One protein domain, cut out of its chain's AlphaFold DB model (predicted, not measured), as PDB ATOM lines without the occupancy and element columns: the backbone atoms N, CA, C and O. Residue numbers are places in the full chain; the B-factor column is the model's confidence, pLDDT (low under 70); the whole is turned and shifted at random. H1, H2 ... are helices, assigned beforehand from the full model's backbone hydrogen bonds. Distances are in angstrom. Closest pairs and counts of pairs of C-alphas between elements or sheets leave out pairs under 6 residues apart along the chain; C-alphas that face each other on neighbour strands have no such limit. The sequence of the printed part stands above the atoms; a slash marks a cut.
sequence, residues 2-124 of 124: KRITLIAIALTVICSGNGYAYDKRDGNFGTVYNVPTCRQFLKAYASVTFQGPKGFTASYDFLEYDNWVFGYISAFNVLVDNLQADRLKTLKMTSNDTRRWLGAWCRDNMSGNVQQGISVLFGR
ATOM      1  N   LYS A   2     198.660 196.662 193.142       41.56
ATOM      2  CA  LYS A   2     198.560 195.908 191.873       41.56
ATOM      3  C   LYS A   2     197.299 195.062 191.614       41.56
ATOM      4  O   LYS A   2     197.249 193.931 192.080       41.56
ATOM      5  N   ARG A   3     196.415 195.533 190.721       43.31
ATOM      6  CA  ARG A   3     195.685 194.712 189.725       43.31
ATOM      7  C   ARG A   3     195.366 195.561 188.482       43.31
ATOM      8  O   ARG A   3     194.243 196.004 188.301       43.31
ATOM      9  N   ILE A   4     196.376 195.830 187.653       51.59
ATOM     10  CA  ILE A   4     196.195 196.386 186.299       51.59
ATOM     11  C   ILE A   4     196.981 195.495 185.347       51.59
ATOM     12  O   ILE A   4     198.119 195.797 185.009       51.59
ATOM     13  N   THR A   5     196.395 194.370 184.954       50.41
ATOM     14  CA  THR A   5     196.882 193.603 183.804       50.41
ATOM     15  C   THR A   5     195.824 192.584 183.433       50.41
ATOM     16  O   THR A   5     195.662 191.632 184.183       50.41
ATOM     17  N   LEU A   6     195.093 192.820 182.332       45.75
ATOM     18  CA  LEU A   6     194.475 191.812 181.437       45.75
ATOM     19  C   LEU A   6     193.360 192.392 180.540       45.75
ATOM     20  O   LEU A   6     192.366 191.729 180.298       45.75
ATOM     21  N   ILE A   7     193.490 193.609 179.998       48.09
ATOM     22  CA  ILE A   7     192.605 194.056 178.896       48.09
ATOM     23  C   ILE A   7     193.403 194.885 177.876       48.09
ATOM     24  O   ILE A   7     193.018 195.979 177.491       48.09
ATOM     25  N   ALA A   8     194.575 194.392 177.469       44.19
ATOM     26  CA  ALA A   8     195.396 195.033 176.429       44.19
ATOM     27  C   ALA A   8     195.672 194.119 175.221       44.19
ATOM     28  O   ALA A   8     196.402 194.501 174.317       44.19
ATOM     29  N   ILE A   9     195.085 192.915 175.188       48.09
ATOM     30  CA  ILE A   9     195.360 191.905 174.147       48.09
ATOM     31  C   ILE A   9     194.197 191.778 173.141       48.09
ATOM     32  O   ILE A   9     194.379 191.252 172.052       48.09
ATOM     33  N   ALA A  10     193.017 192.334 173.434       40.81
ATOM     34  CA  ALA A  10     191.869 192.259 172.523       40.81
ATOM     35  C   ALA A  10     191.860 193.342 171.420       40.81
ATOM     36  O   ALA A  10     191.167 193.188 170.422       40.81
ATOM     37  N   LEU A  11     192.633 194.424 171.568       39.34
ATOM     38  CA  LEU A  11     192.617 195.568 170.639       39.34
ATOM     39  C   LEU A  11     193.719 195.538 169.571       39.34
ATOM     40  O   LEU A  11     193.642 196.286 168.602       39.34
ATOM     41  N   THR A  12     194.712 194.653 169.679       40.75
ATOM     42  CA  THR A  12     195.781 194.525 168.670       40.75
ATOM     43  C   THR A  12     195.417 193.619 167.492       40.75
ATOM     44  O   THR A  12     196.128 193.619 166.491       40.75
ATOM     45  N   VAL A  13     194.290 192.899 167.551       39.53
ATOM     46  CA  VAL A  13     193.858 191.975 166.482       39.53
ATOM     47  C   VAL A  13     193.047 192.674 165.377       39.53
ATOM     48  O   VAL A  13     192.846 192.113 164.307       39.53
ATOM     49  N   ILE A  14     192.637 193.933 165.563       38.06
ATOM     50  CA  ILE A  14     191.842 194.660 164.551       38.06
ATOM     51  C   ILE A  14     192.735 195.430 163.554       38.06
ATOM     52  O   ILE A  14     192.283 195.807 162.477       38.06
ATOM     53  N   CYS A  15     194.034 195.591 163.838       32.47
ATOM     54  CA  CYS A  15     194.982 196.240 162.921       32.47
ATOM     55  C   CYS A  15     195.790 195.266 162.049       32.47
ATOM     56  O   CYS A  15     196.555 195.714 161.195       32.47
ATOM     57  N   SER A  16     195.600 193.950 162.183       33.25
ATOM     58  CA  SER A  16     195.983 193.006 161.131       33.25
ATOM     59  C   SER A  16     194.873 192.980 160.087       33.25
ATOM     60  O   SER A  16     194.145 191.995 159.946       33.25
ATOM     61  N   GLY A  17     194.723 194.096 159.374       30.19
ATOM     62  CA  GLY A  17     194.050 194.083 158.091       30.19
ATOM     63  C   GLY A  17     194.847 193.143 157.202       30.19
ATOM     64  O   GLY A  17     195.818 193.554 156.573       30.19
ATOM     65  N   ASN A  18     194.474 191.863 157.190       32.75
ATOM     66  CA  ASN A  18     194.727 191.035 156.031       32.75
ATOM     67  C   ASN A  18     194.166 191.860 154.880       32.75
ATOM     68  O   ASN A  18     192.955 192.087 154.830       32.75
ATOM     69  N   GLY A  19     195.058 192.405 154.052       30.19
ATOM     70  CA  GLY A  19     194.730 193.063 152.799       30.19
ATOM     71  C   GLY A  19     194.117 192.023 151.877       30.19
ATOM     72  O   GLY A  19     194.730 191.560 150.923       30.19
ATOM     73  N   TYR A  20     192.916 191.585 152.225       35.00
ATOM     74  CA  TYR A  20     191.992 190.953 151.334       35.00
ATOM     75  C   TYR A  20     191.502 192.090 150.449       35.00
ATOM     76  O   TYR A  20     190.487 192.714 150.747       35.00
ATOM     77  N   ALA A  21     192.162 192.307 149.314       38.09
ATOM     78  CA  ALA A  21     191.331 192.486 148.133       38.09
ATOM     79  C   ALA A  21     190.802 191.104 147.740       38.09
ATOM     80  O   ALA A  21     191.147 190.526 146.718       38.09
ATOM     81  N   TYR A  22     189.943 190.562 148.605       37.97
ATOM     82  CA  TYR A  22     188.729 189.998 148.070       37.97
ATOM     83  C   TYR A  22     188.051 191.207 147.446       37.97
ATOM     84  O   TYR A  22     187.717 192.154 148.165       37.97
ATOM     85  N   ASP A  23     187.931 191.233 146.122       39.62
ATOM     86  CA  ASP A  23     186.912 192.079 145.531       39.62
ATOM     87  C   ASP A  23     185.617 191.735 146.274       39.62
ATOM     88  O   ASP A  23     185.118 190.607 146.218       39.62
ATOM     89  N   LYS A  24     185.164 192.678 147.104       37.88
ATOM     90  CA  LYS A  24     184.053 192.479 148.030       37.88
ATOM     91  C   LYS A  24     182.734 192.307 147.276       37.88
ATOM     92  O   LYS A  24     181.722 192.064 147.928       37.88
ATOM     93  N   ARG A  25     182.729 192.463 145.944       41.19
ATOM     94  CA  ARG A  25     181.565 192.170 145.116       41.19
ATOM     95  C   ARG A  25     181.469 190.698 144.745       41.19
ATOM     96  O   ARG A  25     180.485 190.089 145.141       41.19
ATOM     97  N   ASP A  26     182.463 190.106 144.082       37.06
ATOM     98  CA  ASP A  26     182.148 188.895 143.302       37.06
ATOM     99  C   ASP A  26     183.087 187.697 143.484       37.06
ATOM    100  O   ASP A  26     182.827 186.646 142.900       37.06
ATOM    101  N   GLY A  27     184.170 187.800 144.268       40.88
ATOM    102  CA  GLY A  27     185.067 186.657 144.524       40.88
ATOM    103  C   GLY A  27     185.651 185.990 143.264       40.88
ATOM    104  O   GLY A  27     186.188 184.888 143.347       40.88
ATOM    105  N   ASN A  28     185.548 186.646 142.105       39.16
ATOM    106  CA  ASN A  28     185.884 186.108 140.795       39.16
ATOM    107  C   ASN A  28     187.031 186.909 140.181       39.16
ATOM    108  O   ASN A  28     186.921 188.106 139.935       39.16
ATOM    109  N   PHE A  29     188.116 186.214 139.848       47.75
ATOM    110  CA  PHE A  29     189.294 186.751 139.154       47.75
ATOM    111  C   PHE A  29     189.061 186.983 137.648       47.75
ATOM    112  O   PHE A  29     190.009 187.173 136.892       47.75
ATOM    113  N   GLY A  30     187.809 186.903 137.185       42.31
ATOM    114  CA  GLY A  30     187.478 186.921 135.759       42.31
ATOM    115  C   GLY A  30     187.705 188.278 135.099       42.31
ATOM    116  O   GLY A  30     188.014 188.338 133.912       42.31
ATOM    117  N   THR A  31     187.618 189.361 135.872       47.47
ATOM    118  CA  THR A  31     187.764 190.704 135.324       47.47
ATOM    119  C   THR A  31     188.481 191.592 136.327       47.47
ATOM    120  O   THR A  31     187.922 192.027 137.329       47.47
ATOM    121  N   VAL A  32     189.758 191.851 136.060       60.84
ATOM    122  CA  VAL A  32     190.532 192.812 136.837       60.84
ATOM    123  C   VAL A  32     190.099 194.209 136.389       60.84
ATOM    124  O   VAL A  32     190.519 194.700 135.343       60.84
ATOM    125  N   TYR A  33     189.189 194.828 137.137       64.25
ATOM    126  CA  TYR A  33     188.708 196.170 136.822       64.25
ATOM    127  C   TYR A  33     189.690 197.240 137.308       64.25
ATOM    128  O   TYR A  33     190.396 197.067 138.304       64.25
ATOM    129  N   ASN A  34     189.705 198.371 136.598       79.50
ATOM    130  CA  ASN A  34     190.450 199.576 136.972       79.50
ATOM    131  C   ASN A  34     191.953 199.340 137.201       79.50
ATOM    132  O   ASN A  34     192.542 199.934 138.101       79.50
ATOM    133  N   VAL A  35     192.579 198.484 136.383       85.94
ATOM    134  CA  VAL A  35     194.028 198.246 136.432       85.94
ATOM    135  C   VAL A  35     194.777 199.570 136.233       85.94
ATOM    136  O   VAL A  35     194.639 200.178 135.167       85.94
ATOM    137  N   PRO A  36     195.609 200.017 137.191       90.25
ATOM    138  CA  PRO A  36     196.390 201.230 137.011       90.25
ATOM    139  C   PRO A  36     197.379 201.062 135.857       90.25
ATOM    140  O   PRO A  36     198.154 200.100 135.801       90.25
ATOM    141  N   THR A  37     197.388 202.017 134.929       94.94
ATOM    142  CA  THR A  37     198.463 202.105 133.932       94.94
ATOM    143  C   THR A  37     199.778 202.464 134.618       94.94
ATOM    144  O   THR A  37     199.788 203.133 135.658       94.94
ATOM    145  N   CYS A  38     200.909 202.102 134.012       95.75
ATOM    146  CA  CYS A  38     202.208 202.495 134.552       95.75
ATOM    147  C   CYS A  38     202.370 204.017 134.641       95.75
ATOM    148  O   CYS A  38     202.945 204.521 135.603       95.75
ATOM    149  N   ARG A  39     201.784 204.770 133.704       96.81
ATOM    150  CA  ARG A  39     201.774 206.236 133.751       96.81
ATOM    151  C   ARG A  39     201.023 206.783 134.968       96.81
ATOM    152  O   ARG A  39     201.534 207.679 135.638       96.81
ATOM    153  N   GLN A  40     199.826 206.266 135.246       95.56
ATOM    154  CA  GLN A  40     199.038 206.662 136.420       95.56
ATOM    155  C   GLN A  40     199.775 206.317 137.714       95.56
ATOM    156  O   GLN A  40     199.948 207.184 138.572       95.56
ATOM    157  N   PHE A  41     200.286 205.086 137.802       95.88
ATOM    158  CA  PHE A  41     201.038 204.626 138.960       95.88
ATOM    159  C   PHE A  41     202.266 205.499 139.219       95.88
ATOM    160  O   PHE A  41     202.447 205.963 140.336       95.88
ATOM    161  N   LEU A  42     203.077 205.792 138.196       96.81
ATOM    162  CA  LEU A  42     204.280 206.611 138.354       96.81
ATOM    163  C   LEU A  42     203.982 208.050 138.762       96.81
ATOM    164  O   LEU A  42     204.707 208.609 139.586       96.81
ATOM    165  N   LYS A  43     202.916 208.642 138.212       96.62
ATOM    166  CA  LYS A  43     202.490 209.991 138.597       96.62
ATOM    167  C   LYS A  43     202.167 210.052 140.092       96.62
ATOM    168  O   LYS A  43     202.610 210.977 140.764       96.62
ATOM    169  N   ALA A  44     201.454 209.056 140.615       95.25
ATOM    170  CA  ALA A  44     201.156 208.967 142.042       95.25
ATOM    171  C   ALA A  44     202.391 208.571 142.875       95.25
ATOM    172  O   ALA A  44     202.630 209.135 143.945       95.25
ATOM    173  N   TYR A  45     203.220 207.654 142.368       95.44
ATOM    174  CA  TYR A  45     204.448 207.171 143.008       95.44
ATOM    175  C   TYR A  45     205.458 208.292 143.269       95.44
ATOM    176  O   TYR A  45     206.178 208.249 144.263       95.44
ATOM    177  N   ALA A  46     205.478 209.333 142.433       95.00
ATOM    178  CA  ALA A  46     206.312 210.515 142.650       95.00
ATOM    179  C   ALA A  46     206.028 211.236 143.987       95.00
ATOM    180  O   ALA A  46     206.879 211.975 144.469       95.00
ATOM    181  N   SER A  47     204.859 211.010 144.604       94.94
ATOM    182  CA  SER A  47     204.515 211.554 145.928       94.94
ATOM    183  C   SER A  47     205.066 210.743 147.111       94.94
ATOM    184  O   SER A  47     204.916 211.160 148.260       94.94
ATOM    185  N   VAL A  48     205.665 209.575 146.859       94.94
ATOM    186  CA  VAL A  48     206.039 208.623 147.909       94.94
ATOM    187  C   VAL A  48     207.372 208.999 148.543       94.94
ATOM    188  O   VAL A  48     208.397 209.089 147.871       94.94
ATOM    189  N   THR A  49     207.385 209.111 149.870       94.62
ATOM    190  CA  THR A  49     208.612 209.212 150.668       94.62
ATOM    191  C   THR A  49     208.749 207.980 151.552       94.62
ATOM    192  O   THR A  49     207.929 207.738 152.436       94.62
ATOM    193  N   PHE A  50     209.794 207.181 151.340       90.25
ATOM    194  CA  PHE A  50     210.040 205.982 152.141       90.25
ATOM    195  C   PHE A  50     210.733 206.321 153.463       90.25
ATOM    196  O   PHE A  50     211.781 206.960 153.479       90.25
ATOM    197  N   GLN A  51     210.192 205.815 154.567       86.81
ATOM    198  CA  GLN A  51     210.687 206.015 155.932       86.81
ATOM    199  C   GLN A  51     211.266 204.699 156.486       86.81
ATOM    200  O   GLN A  51     210.886 204.219 157.552       86.81
ATOM    201  N   GLY A  52     212.152 204.060 155.713       76.19
ATOM    202  CA  GLY A  52     212.792 202.786 156.061       76.19
ATOM    203  C   GLY A  52     212.186 201.546 155.373       76.19
ATOM    204  O   GLY A  52     211.612 201.657 154.283       76.19
ATOM    205  N   PRO A  53     212.336 200.340 155.964       68.62
ATOM    206  CA  PRO A  53     211.945 199.083 155.313       68.62
ATOM    207  C   PRO A  53     210.431 198.869 155.190       68.62
ATOM    208  O   PRO A  53     209.989 198.160 154.293       68.62
ATOM    209  N   LYS A  54     209.630 199.454 156.092       67.88
ATOM    210  CA  LYS A  54     208.166 199.251 156.127       67.88
ATOM    211  C   LYS A  54     207.337 200.537 156.165       67.88
ATOM    212  O   LYS A  54     206.149 200.476 155.876       67.88
ATOM    213  N   GLY A  55     207.937 201.679 156.504       80.75
ATOM    214  CA  GLY A  55     207.244 202.967 156.559       80.75
ATOM    215  C   GLY A  55     207.308 203.712 155.229       80.75
ATOM    216  O   GLY A  55     208.331 203.664 154.538       80.75
ATOM    217  N   PHE A  56     206.233 204.411 154.876       91.06
ATOM    218  CA  PHE A  56     206.220 205.412 153.815       91.06
ATOM    219  C   PHE A  56     205.097 206.428 154.059       91.06
ATOM    220  O   PHE A  56     204.118 206.127 154.739       91.06
ATOM    221  N   THR A  57     205.239 207.616 153.484       92.44
ATOM    222  CA  THR A  57     204.167 208.604 153.333       92.44
ATOM    223  C   THR A  57     203.894 208.808 151.850       92.44
ATOM    224  O   THR A  57     204.805 208.674 151.031       92.44
ATOM    225  N   ALA A  58     202.644 209.086 151.485       92.94
ATOM    226  CA  ALA A  58     202.247 209.292 150.096       92.94
ATOM    227  C   ALA A  58     200.922 210.061 149.998       92.94
ATOM    228  O   ALA A  58     200.225 210.246 150.996       92.94
ATOM    229  N   SER A  59     200.574 210.480 148.780       92.94
ATOM    230  CA  SER A  59     199.242 211.008 148.463       92.94
ATOM    231  C   SER A  59     198.156 209.928 148.521       92.94
ATOM    232  O   SER A  59     198.445 208.733 148.439       92.94
ATOM    233  N   TYR A  60     196.894 210.358 148.611       88.38
ATOM    234  CA  TYR A  60     195.737 209.463 148.544       88.38
ATOM    235  C   TYR A  60     195.710 208.645 147.241       88.38
ATOM    236  O   TYR A  60     195.551 207.430 147.300       88.38
ATOM    237  N   ASP A  61     195.978 209.280 146.094       85.62
ATOM    238  CA  ASP A  61     196.040 208.613 144.784       85.62
ATOM    239  C   ASP A  61     197.026 207.437 144.783       85.62
ATOM    240  O   ASP A  61     196.757 206.375 144.224       85.62
ATOM    241  N   PHE A  62     198.179 207.601 145.443       92.25
ATOM    242  CA  PHE A  62     199.135 206.507 145.559       92.25
ATOM    243  C   PHE A  62     198.608 205.388 146.454       92.25
ATOM    244  O   PHE A  62     198.764 204.224 146.103       92.25
ATOM    245  N   LEU A  63     197.983 205.721 147.587       88.94
ATOM    246  CA  LEU A  63     197.408 204.725 148.495       88.94
ATOM    247  C   LEU A  63     196.303 203.905 147.817       88.94
ATOM    248  O   LEU A  63     196.196 202.708 148.071       88.94
ATOM    249  N   GLU A  64     195.516 204.512 146.930       87.75
ATOM    250  CA  GLU A  64     194.512 203.801 146.134       87.75
ATOM    251  C   GLU A  64     195.161 202.753 145.218       87.75
ATOM    252  O   GLU A  64     194.794 201.574 145.258       87.75
ATOM    253  N   TYR A  65     196.184 203.142 144.451       91.25
ATOM    254  CA  TYR A  65     196.906 202.201 143.591       91.25
ATOM    255  C   TYR A  65     197.699 201.158 144.381       91.25
ATOM    256  O   TYR A  65     197.794 200.010 143.957       91.25
ATOM    257  N   ASP A  66     198.248 201.531 145.533       90.62
ATOM    258  CA  ASP A  66     198.965 200.623 146.421       90.62
ATOM    259  C   ASP A  66     198.038 199.540 146.993       90.62
ATOM    260  O   ASP A  66     198.368 198.353 146.965       90.62
ATOM    261  N   ASN A  67     196.833 199.926 147.420       85.88
ATOM    262  CA  ASN A  67     195.802 198.985 147.853       85.88
ATOM    263  C   ASN A  67     195.388 198.045 146.719       85.88
ATOM    264  O   ASN A  67     195.226 196.845 146.948       85.88
ATOM    265  N   TRP A  68     195.267 198.566 145.496       88.56
ATOM    266  CA  TRP A  68     195.008 197.740 144.321       88.56
ATOM    267  C   TRP A  68     196.145 196.726 144.084       88.56
ATOM    268  O   TRP A  68     195.877 195.538 143.912       88.56
ATOM    269  N   VAL A  69     197.414 197.155 144.160       90.44
ATOM    270  CA  VAL A  69     198.606 196.298 143.979       90.44
ATOM    271  C   VAL A  69     198.631 195.152 144.982       90.44
ATOM    272  O   VAL A  69     198.717 193.986 144.596       90.44
ATOM    273  N   PHE A  70     198.570 195.469 146.275       87.56
ATOM    274  CA  PHE A  70     198.656 194.445 147.319       87.56
ATOM    275  C   PHE A  70     197.398 193.591 147.383       87.56
ATOM    276  O   PHE A  70     197.471 192.410 147.721       87.56
ATOM    277  N   GLY A  71     196.272 194.160 146.971       82.25
ATOM    278  CA  GLY A  71     195.061 193.423 146.708       82.25
ATOM    279  C   GLY A  71     195.230 192.346 145.641       82.25
ATOM    280  O   GLY A  71     194.953 191.171 145.891       82.25
ATOM    281  N   TYR A  72     195.751 192.734 144.478       83.69
ATOM    282  CA  TYR A  72     196.024 191.820 143.375       83.69
ATOM    283  C   TYR A  72     197.026 190.724 143.771       83.69
ATOM    284  O   TYR A  72     196.791 189.550 143.496       83.69
ATOM    285  N   ILE A  73     198.106 191.076 144.482       84.81
ATOM    286  CA  ILE A  73     199.096 190.109 144.992       84.81
ATOM    287  C   ILE A  73     198.455 189.108 145.965       84.81
ATOM    288  O   ILE A  73     198.721 187.909 145.884       84.81
ATOM    289  N   SER A  74     197.603 189.583 146.875       80.00
ATOM    290  CA  SER A  74     196.881 188.734 147.827       80.00
ATOM    291  C   SER A  74     195.984 187.725 147.103       80.00
ATOM    292  O   SER A  74     196.061 186.521 147.356       80.00
ATOM    293  N   ALA A  75     195.211 188.196 146.123       75.94
ATOM    294  CA  ALA A  75     194.355 187.345 145.308       75.94
ATOM    295  C   ALA A  75     195.162 186.358 144.438       75.94
ATOM    296  O   ALA A  75     194.782 185.192 144.319       75.94
ATOM    297  N   PHE A  76     196.318 186.775 143.908       76.56
ATOM    298  CA  PHE A  76     197.256 185.890 143.212       76.56
ATOM    299  C   PHE A  76     197.736 184.754 144.129       76.56
ATOM    300  O   PHE A  76     197.640 183.586 143.757       76.56
ATOM    301  N   ASN A  77     198.189 185.060 145.350       74.62
ATOM    302  CA  ASN A  77     198.651 184.041 146.304       74.62
ATOM    303  C   ASN A  77     197.552 183.014 146.644       74.62
ATOM    304  O   ASN A  77     197.837 181.828 146.814       74.62
ATOM    305  N   VAL A  78     196.291 183.452 146.725       72.00
ATOM    306  CA  VAL A  78     195.149 182.569 147.010       72.00
ATOM    307  C   VAL A  78     194.843 181.654 145.828       72.00
ATOM    308  O   VAL A  78     194.743 180.442 145.996       72.00
ATOM    309  N   LEU A  79     194.686 182.225 144.635       68.06
ATOM    310  CA  LEU A  79     194.079 181.523 143.502       68.06
ATOM    311  C   LEU A  79     195.091 180.801 142.623       68.06
ATOM    312  O   LEU A  79     194.788 179.770 142.030       68.06
ATOM    313  N   VAL A  80     196.288 181.364 142.513       65.12
ATOM    314  CA  VAL A  80     197.315 180.898 141.586       65.12
ATOM    315  C   VAL A  80     198.328 180.003 142.288       65.12
ATOM    316  O   VAL A  80     198.821 179.052 141.685       65.12
ATOM    317  N   ASP A  81     198.611 180.296 143.556       62.28
ATOM    318  CA  ASP A  81     199.543 179.525 144.386       62.28
ATOM    319  C   ASP A  81     198.821 178.660 145.432       62.28
ATOM    320  O   ASP A  81     199.462 178.089 146.308       62.28
ATOM    321  N   ASN A  82     197.486 178.553 145.354       62.69
ATOM    322  CA  ASN A  82     196.642 177.728 146.228       62.69
ATOM    323  C   ASN A  82     196.959 177.894 147.730       62.69
ATOM    324  O   ASN A  82     197.051 176.908 148.462       62.69
ATOM    325  N   LEU A  83     197.193 179.137 148.178       61.94
ATOM    326  CA  LEU A  83     197.585 179.494 149.553       61.94
ATOM    327  C   LEU A  83     198.933 178.909 150.032       61.94
ATOM    328  O   LEU A  83     199.273 179.056 151.205       61.94
ATOM    329  N   GLN A  84     199.708 178.263 149.158       51.66
ATOM    330  CA  GLN A  84     200.929 177.542 149.539       51.66
ATOM    331  C   GLN A  84     202.087 178.486 149.874       51.66
ATOM    332  O   GLN A  84     202.876 178.186 150.770       51.66
ATOM    333  N   ALA A  85     202.199 179.633 149.194       63.59
ATOM    334  CA  ALA A  85     203.263 180.588 149.468       63.59
ATOM    335  C   ALA A  85     202.821 182.045 149.313       63.59
ATOM    336  O   ALA A  85     202.202 182.464 148.339       63.59
ATOM    337  N   ASP A  86     203.222 182.855 150.288       76.88
ATOM    338  CA  ASP A  86     203.302 184.296 150.104       76.88
ATOM    339  C   ASP A  86     204.472 184.567 149.147       76.88
ATOM    340  O   ASP A  86     205.649 184.420 149.511       76.88
ATOM    341  N   ARG A  87     204.153 184.910 147.892       79.00
ATOM    342  CA  ARG A  87     205.160 185.125 146.847       79.00
ATOM    343  C   ARG A  87     206.185 186.184 147.236       79.00
ATOM    344  O   ARG A  87     207.373 185.991 146.980       79.00
ATOM    345  N   LEU A  88     205.773 187.244 147.930       82.12
ATOM    346  CA  LEU A  88     206.700 188.286 148.374       82.12
ATOM    347  C   LEU A  88     207.688 187.760 149.418       82.12
ATOM    348  O   LEU A  88     208.877 188.070 149.340       82.12
ATOM    349  N   LYS A  89     207.240 186.900 150.343       82.56
ATOM    350  CA  LYS A  89     208.149 186.223 151.288       82.56
ATOM    351  C   LYS A  89     209.115 185.283 150.579       82.56
ATOM    352  O   LYS A  89     210.292 185.257 150.932       82.56
ATOM    353  N   THR A  90     208.641 184.553 149.572       83.75
ATOM    354  CA  THR A  90     209.478 183.641 148.773       83.75
ATOM    355  C   THR A  90     210.583 184.402 148.040       83.75
ATOM    356  O   THR A  90     211.738 183.983 148.046       83.75
ATOM    357  N   LEU A  91     210.253 185.580 147.502       86.06
ATOM    358  CA  LEU A  91     211.203 186.501 146.872       86.06
ATOM    359  C   LEU A  91     212.041 187.311 147.879       86.06
ATOM    360  O   LEU A  91     212.887 188.101 147.470       86.06
ATOM    361  N   LYS A  92     211.829 187.128 149.191       89.38
ATOM    362  CA  LYS A  92     212.464 187.900 150.276       89.38
ATOM    363  C   LYS A  92     212.288 189.417 150.124       89.38
ATOM    364  O   LYS A  92     213.163 190.187 150.513       89.38
ATOM    365  N   MET A  93     211.152 189.849 149.579       88.19
ATOM    366  CA  MET A  93     210.839 191.256 149.350       88.19
ATOM    367  C   MET A  93     209.932 191.810 150.444       88.19
ATOM    368  O   MET A  93     208.946 191.190 150.845       88.19
ATOM    369  N   THR A  94     210.233 193.023 150.903       88.38
ATOM    370  CA  THR A  94     209.278 193.808 151.689       88.38
ATOM    371  C   THR A  94     208.237 194.465 150.778       88.38
ATOM    372  O   THR A  94     208.400 194.567 149.556       88.38
ATOM    373  N   SER A  95     207.168 194.997 151.371       87.62
ATOM    374  CA  SER A  95     206.202 195.817 150.634       87.62
ATOM    375  C   SER A  95     206.867 197.042 149.987       87.62
ATOM    376  O   SER A  95     206.539 197.397 148.859       87.62
ATOM    377  N   ASN A  96     207.852 197.665 150.647       90.69
ATOM    378  CA  ASN A  96     208.579 198.796 150.067       90.69
ATOM    379  C   ASN A  96     209.488 198.372 148.908       90.69
ATOM    380  O   ASN A  96     209.587 199.111 147.931       90.69
ATOM    381  N   ASP A  97     210.093 197.184 148.965       92.75
ATOM    382  CA  ASP A  97     210.865 196.649 147.835       92.75
ATOM    383  C   ASP A  97     209.959 196.387 146.634       92.75
ATOM    384  O   ASP A  97     210.314 196.729 145.511       92.75
ATOM    385  N   THR A  98     208.744 195.893 146.880       92.25
ATOM    386  CA  THR A  98     207.726 195.681 145.841       92.25
ATOM    387  C   THR A  98     207.335 197.000 145.169       92.25
ATOM    388  O   THR A  98     207.357 197.101 143.945       92.25
ATOM    389  N   ARG A  99     207.059 198.051 145.956       94.06
ATOM    390  CA  ARG A  99     206.744 199.397 145.438       94.06
ATOM    391  C   ARG A  99     207.887 199.980 144.613       94.06
ATOM    392  O   ARG A  99     207.652 200.556 143.555       94.06
ATOM    393  N   ARG A 100     209.128 199.849 145.097       94.81
ATOM    394  CA  ARG A 100     210.329 200.327 144.392       94.81
ATOM    395  C   ARG A 100     210.559 199.570 143.095       94.81
ATOM    396  O   ARG A 100     210.848 200.202 142.084       94.81
ATOM    397  N   TRP A 101     210.400 198.251 143.128       96.25
ATOM    398  CA  TRP A 101     210.536 197.408 141.950       96.25
ATOM    399  C   TRP A 101     209.476 197.756 140.904       96.25
ATOM    400  O   TRP A 101     209.832 198.030 139.765       96.25
ATOM    401  N   LEU A 102     208.198 197.869 141.295       96.75
ATOM    402  CA  LEU A 102     207.124 198.270 140.377       96.75
ATOM    403  C   LEU A 102     207.342 199.678 139.827       96.75
ATOM    404  O   LEU A 102     207.152 199.912 138.637       96.75
ATOM    405  N   GLY A 103     207.799 200.609 140.668       97.00
ATOM    406  CA  GLY A 103     208.187 201.944 140.230       97.00
ATOM    407  C   GLY A 103     209.331 201.918 139.212       97.00
ATOM    408  O   GLY A 103     209.306 202.690 138.263       97.00
ATOM    409  N   ALA A 104     210.324 201.040 139.372       97.12
ATOM    410  CA  ALA A 104     211.391 200.861 138.387       97.12
ATOM    411  C   ALA A 104     210.868 200.244 137.089       97.12
ATOM    412  O   ALA A 104     211.014 200.846 136.030       97.12
ATOM    413  N   TRP A 105     210.161 199.122 137.187       97.44
ATOM    414  CA  TRP A 105     209.614 198.423 136.033       97.44
ATOM    415  C   TRP A 105     208.681 199.312 135.204       97.44
ATOM    416  O   TRP A 105     208.807 199.366 133.983       97.44
ATOM    417  N   CYS A 106     207.792 200.077 135.844       97.69
ATOM    418  CA  CYS A 106     206.894 200.981 135.130       97.69
ATOM    419  C   CYS A 106     207.608 202.162 134.464       97.69
ATOM    420  O   CYS A 106     207.086 202.686 133.478       97.69
ATOM    421  N   ARG A 107     208.774 202.604 134.969       97.31
ATOM    422  CA  ARG A 107     209.578 203.629 134.274       97.31
ATOM    423  C   ARG A 107     210.075 203.100 132.935       97.31
ATOM    424  O   ARG A 107     210.017 203.832 131.951       97.31
ATOM    425  N   ASP A 108     210.464 201.831 132.907       97.38
ATOM    426  CA  ASP A 108     210.972 201.166 131.707       97.38
ATOM    427  C   ASP A 108     209.837 200.688 130.779       97.38
ATOM    428  O   ASP A 108     210.039 200.519 129.580       97.38
ATOM    429  N   ASN A 109     208.616 200.522 131.307       96.69
ATOM    430  CA  ASN A 109     207.458 199.952 130.605       96.69
ATOM    431  C   ASN A 109     206.238 200.890 130.634       96.69
ATOM    432  O   ASN A 109     205.134 200.512 131.025       96.69
ATOM    433  N   MET A 110     206.421 202.141 130.206       95.31
ATOM    434  CA  MET A 110     205.417 203.210 130.339       95.31
ATOM    435  C   MET A 110     204.068 202.926 129.647       95.31
ATOM    436  O   MET A 110     203.035 203.443 130.078       95.31
ATOM    437  N   SER A 111     204.063 202.142 128.564       92.81
ATOM    438  CA  SER A 111     202.848 201.732 127.840       92.81
ATOM    439  C   SER A 111     202.116 200.555 128.490       92.81
ATOM    440  O   SER A 111     201.010 200.225 128.068       92.81
ATOM    441  N   GLY A 112     202.733 199.908 129.480       91.69
ATOM    442  CA  GLY A 112     202.163 198.783 130.204       91.69
ATOM    443  C   GLY A 112     201.261 199.202 131.362       91.69
ATOM    444  O   GLY A 112     200.950 200.380 131.588       91.69
ATOM    445  N   ASN A 113     200.846 198.201 132.131       93.88
ATOM    446  CA  ASN A 113     200.063 198.385 133.345       93.88
ATOM    447  C   ASN A 113     200.688 197.656 134.540       93.88
ATOM    448  O   ASN A 113     201.564 196.803 134.401       93.88
ATOM    449  N   VAL A 114     200.234 198.017 135.735       92.69
ATOM    450  CA  VAL A 114     200.801 197.505 136.986       92.69
ATOM    451  C   VAL A 114     200.596 195.992 137.134       92.69
ATOM    452  O   VAL A 114     201.467 195.317 137.678       92.69
ATOM    453  N   GLN A 115     199.506 195.436 136.591       90.56
ATOM    454  CA  GLN A 115     199.268 193.990 136.581       90.56
ATOM    455  C   GLN A 115     200.387 193.235 135.857       90.56
ATOM    456  O   GLN A 115     200.911 192.262 136.391       90.56
ATOM    457  N   GLN A 116     200.774 193.696 134.663       89.00
ATOM    458  CA  GLN A 116     201.864 193.100 133.887       89.00
ATOM    459  C   GLN A 116     203.180 193.125 134.667       89.00
ATOM    460  O   GLN A 116     203.884 192.120 134.704       89.00
ATOM    461  N   GLY A 117     203.476 194.237 135.346       92.56
ATOM    462  CA  GLY A 117     204.647 194.331 136.215       92.56
ATOM    463  C   GLY A 117     204.635 193.272 137.317       92.56
ATOM    464  O   GLY A 117     205.633 192.586 137.519       92.56
ATOM    465  N   ILE A 118     203.500 193.078 137.996       90.50
ATOM    466  CA  ILE A 118     203.373 192.053 139.045       90.50
ATOM    467  C   ILE A 118     203.528 190.635 138.469       90.50
ATOM    468  O   ILE A 118     204.198 189.807 139.085       90.50
ATOM    469  N   SER A 119     202.970 190.350 137.288       86.44
ATOM    470  CA  SER A 119     203.174 189.058 136.614       86.44
ATOM    471  C   SER A 119     204.657 188.791 136.349       86.44
ATOM    472  O   SER A 119     205.165 187.746 136.754       86.44
ATOM    473  N   VAL A 120     205.377 189.777 135.799       89.62
ATOM    474  CA  VAL A 120     206.825 189.683 135.549       89.62
ATOM    475  C   VAL A 120     207.598 189.480 136.853       89.62
ATOM    476  O   VAL A 120     208.478 188.622 136.911       89.62
ATOM    477  N   LEU A 121     207.248 190.213 137.917       89.81
ATOM    478  CA  LEU A 121     207.860 190.054 139.241       89.81
ATOM    479  C   LEU A 121     207.745 188.613 139.757       89.81
ATOM    480  O   LEU A 121     208.661 188.104 140.400       89.81
ATOM    481  N   PHE A 122     206.621 187.954 139.476       87.12
ATOM    482  CA  PHE A 122     206.343 186.581 139.897       87.12
ATOM    483  C   PHE A 122     206.734 185.520 138.857       87.12
ATOM    484  O   PHE A 122     206.459 184.338 139.081       87.12
ATOM    485  N   GLY A 123     207.395 185.922 137.764       79.56
ATOM    486  CA  GLY A 123     207.878 185.028 136.711       79.56
ATOM    487  C   GLY A 123     206.766 184.443 135.837       79.56
ATOM    488  O   GLY A 123     206.803 183.249 135.541       79.56
ATOM    489  N   ARG A 124     205.763 185.253 135.476       60.75
ATOM    490  CA  ARG A 124     204.642 184.888 134.598       60.75
ATOM    491  C   ARG A 124     204.463 185.835 133.425       60.75
ATOM    492  O   ARG A 124     204.724 187.045 133.596       60.75
TER     493      ARG A 124
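This is residues 2 to 124 of the 124 residues of an uncharacterized protein of uncultured nuHF2 cluster bacterium HF0770_42C12 (UniProt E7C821). A long tail, residues 2 to 17, sticks out from a compact body where H1, H2, H4 and H5 pack mostly crossed and small H3 is near H2's last residues. The 123 printed residues, under half in named elements, are all helix by class, H1 to H5 in order, with no named strand. Spanning 64 by 33 by 29 A, the whole is only just loose, close to compact, with a radius of gyration of the C-alphas of 16.7 A.

H1, residues 38 to 45, begins at C-alpha 38 (202.208, 202.495, 134.552). H2 is residues 60 to 79, 28.4 A; H3, 87 to 90; H4, 95 to 108, 20.2 A. H5, residues 114 to 121, ends at C-alpha 121 (207.860, 190.054, 139.241).

H1 touches residues 61 to 65 of H2 alone, at a steep tilt of 59 degrees; closest are C-alphas Ala 44 and Phe 62, 4.7 A. H5 touches residues 102 to 106 of H4 alone, about perpendicular at 75 degrees; closest are C-alphas Leu 102 and Gly 117, 6.2 A. In H1, H2, H4 and H5 every O i to N i+4 pair is within hydrogen-bond range; H3 is too short for one.

The printed part has no cut. The link from H1 to H2 is long. Residues 2 to 33, 53 to 54, 79 to 85 and 124 have pLDDT under 70.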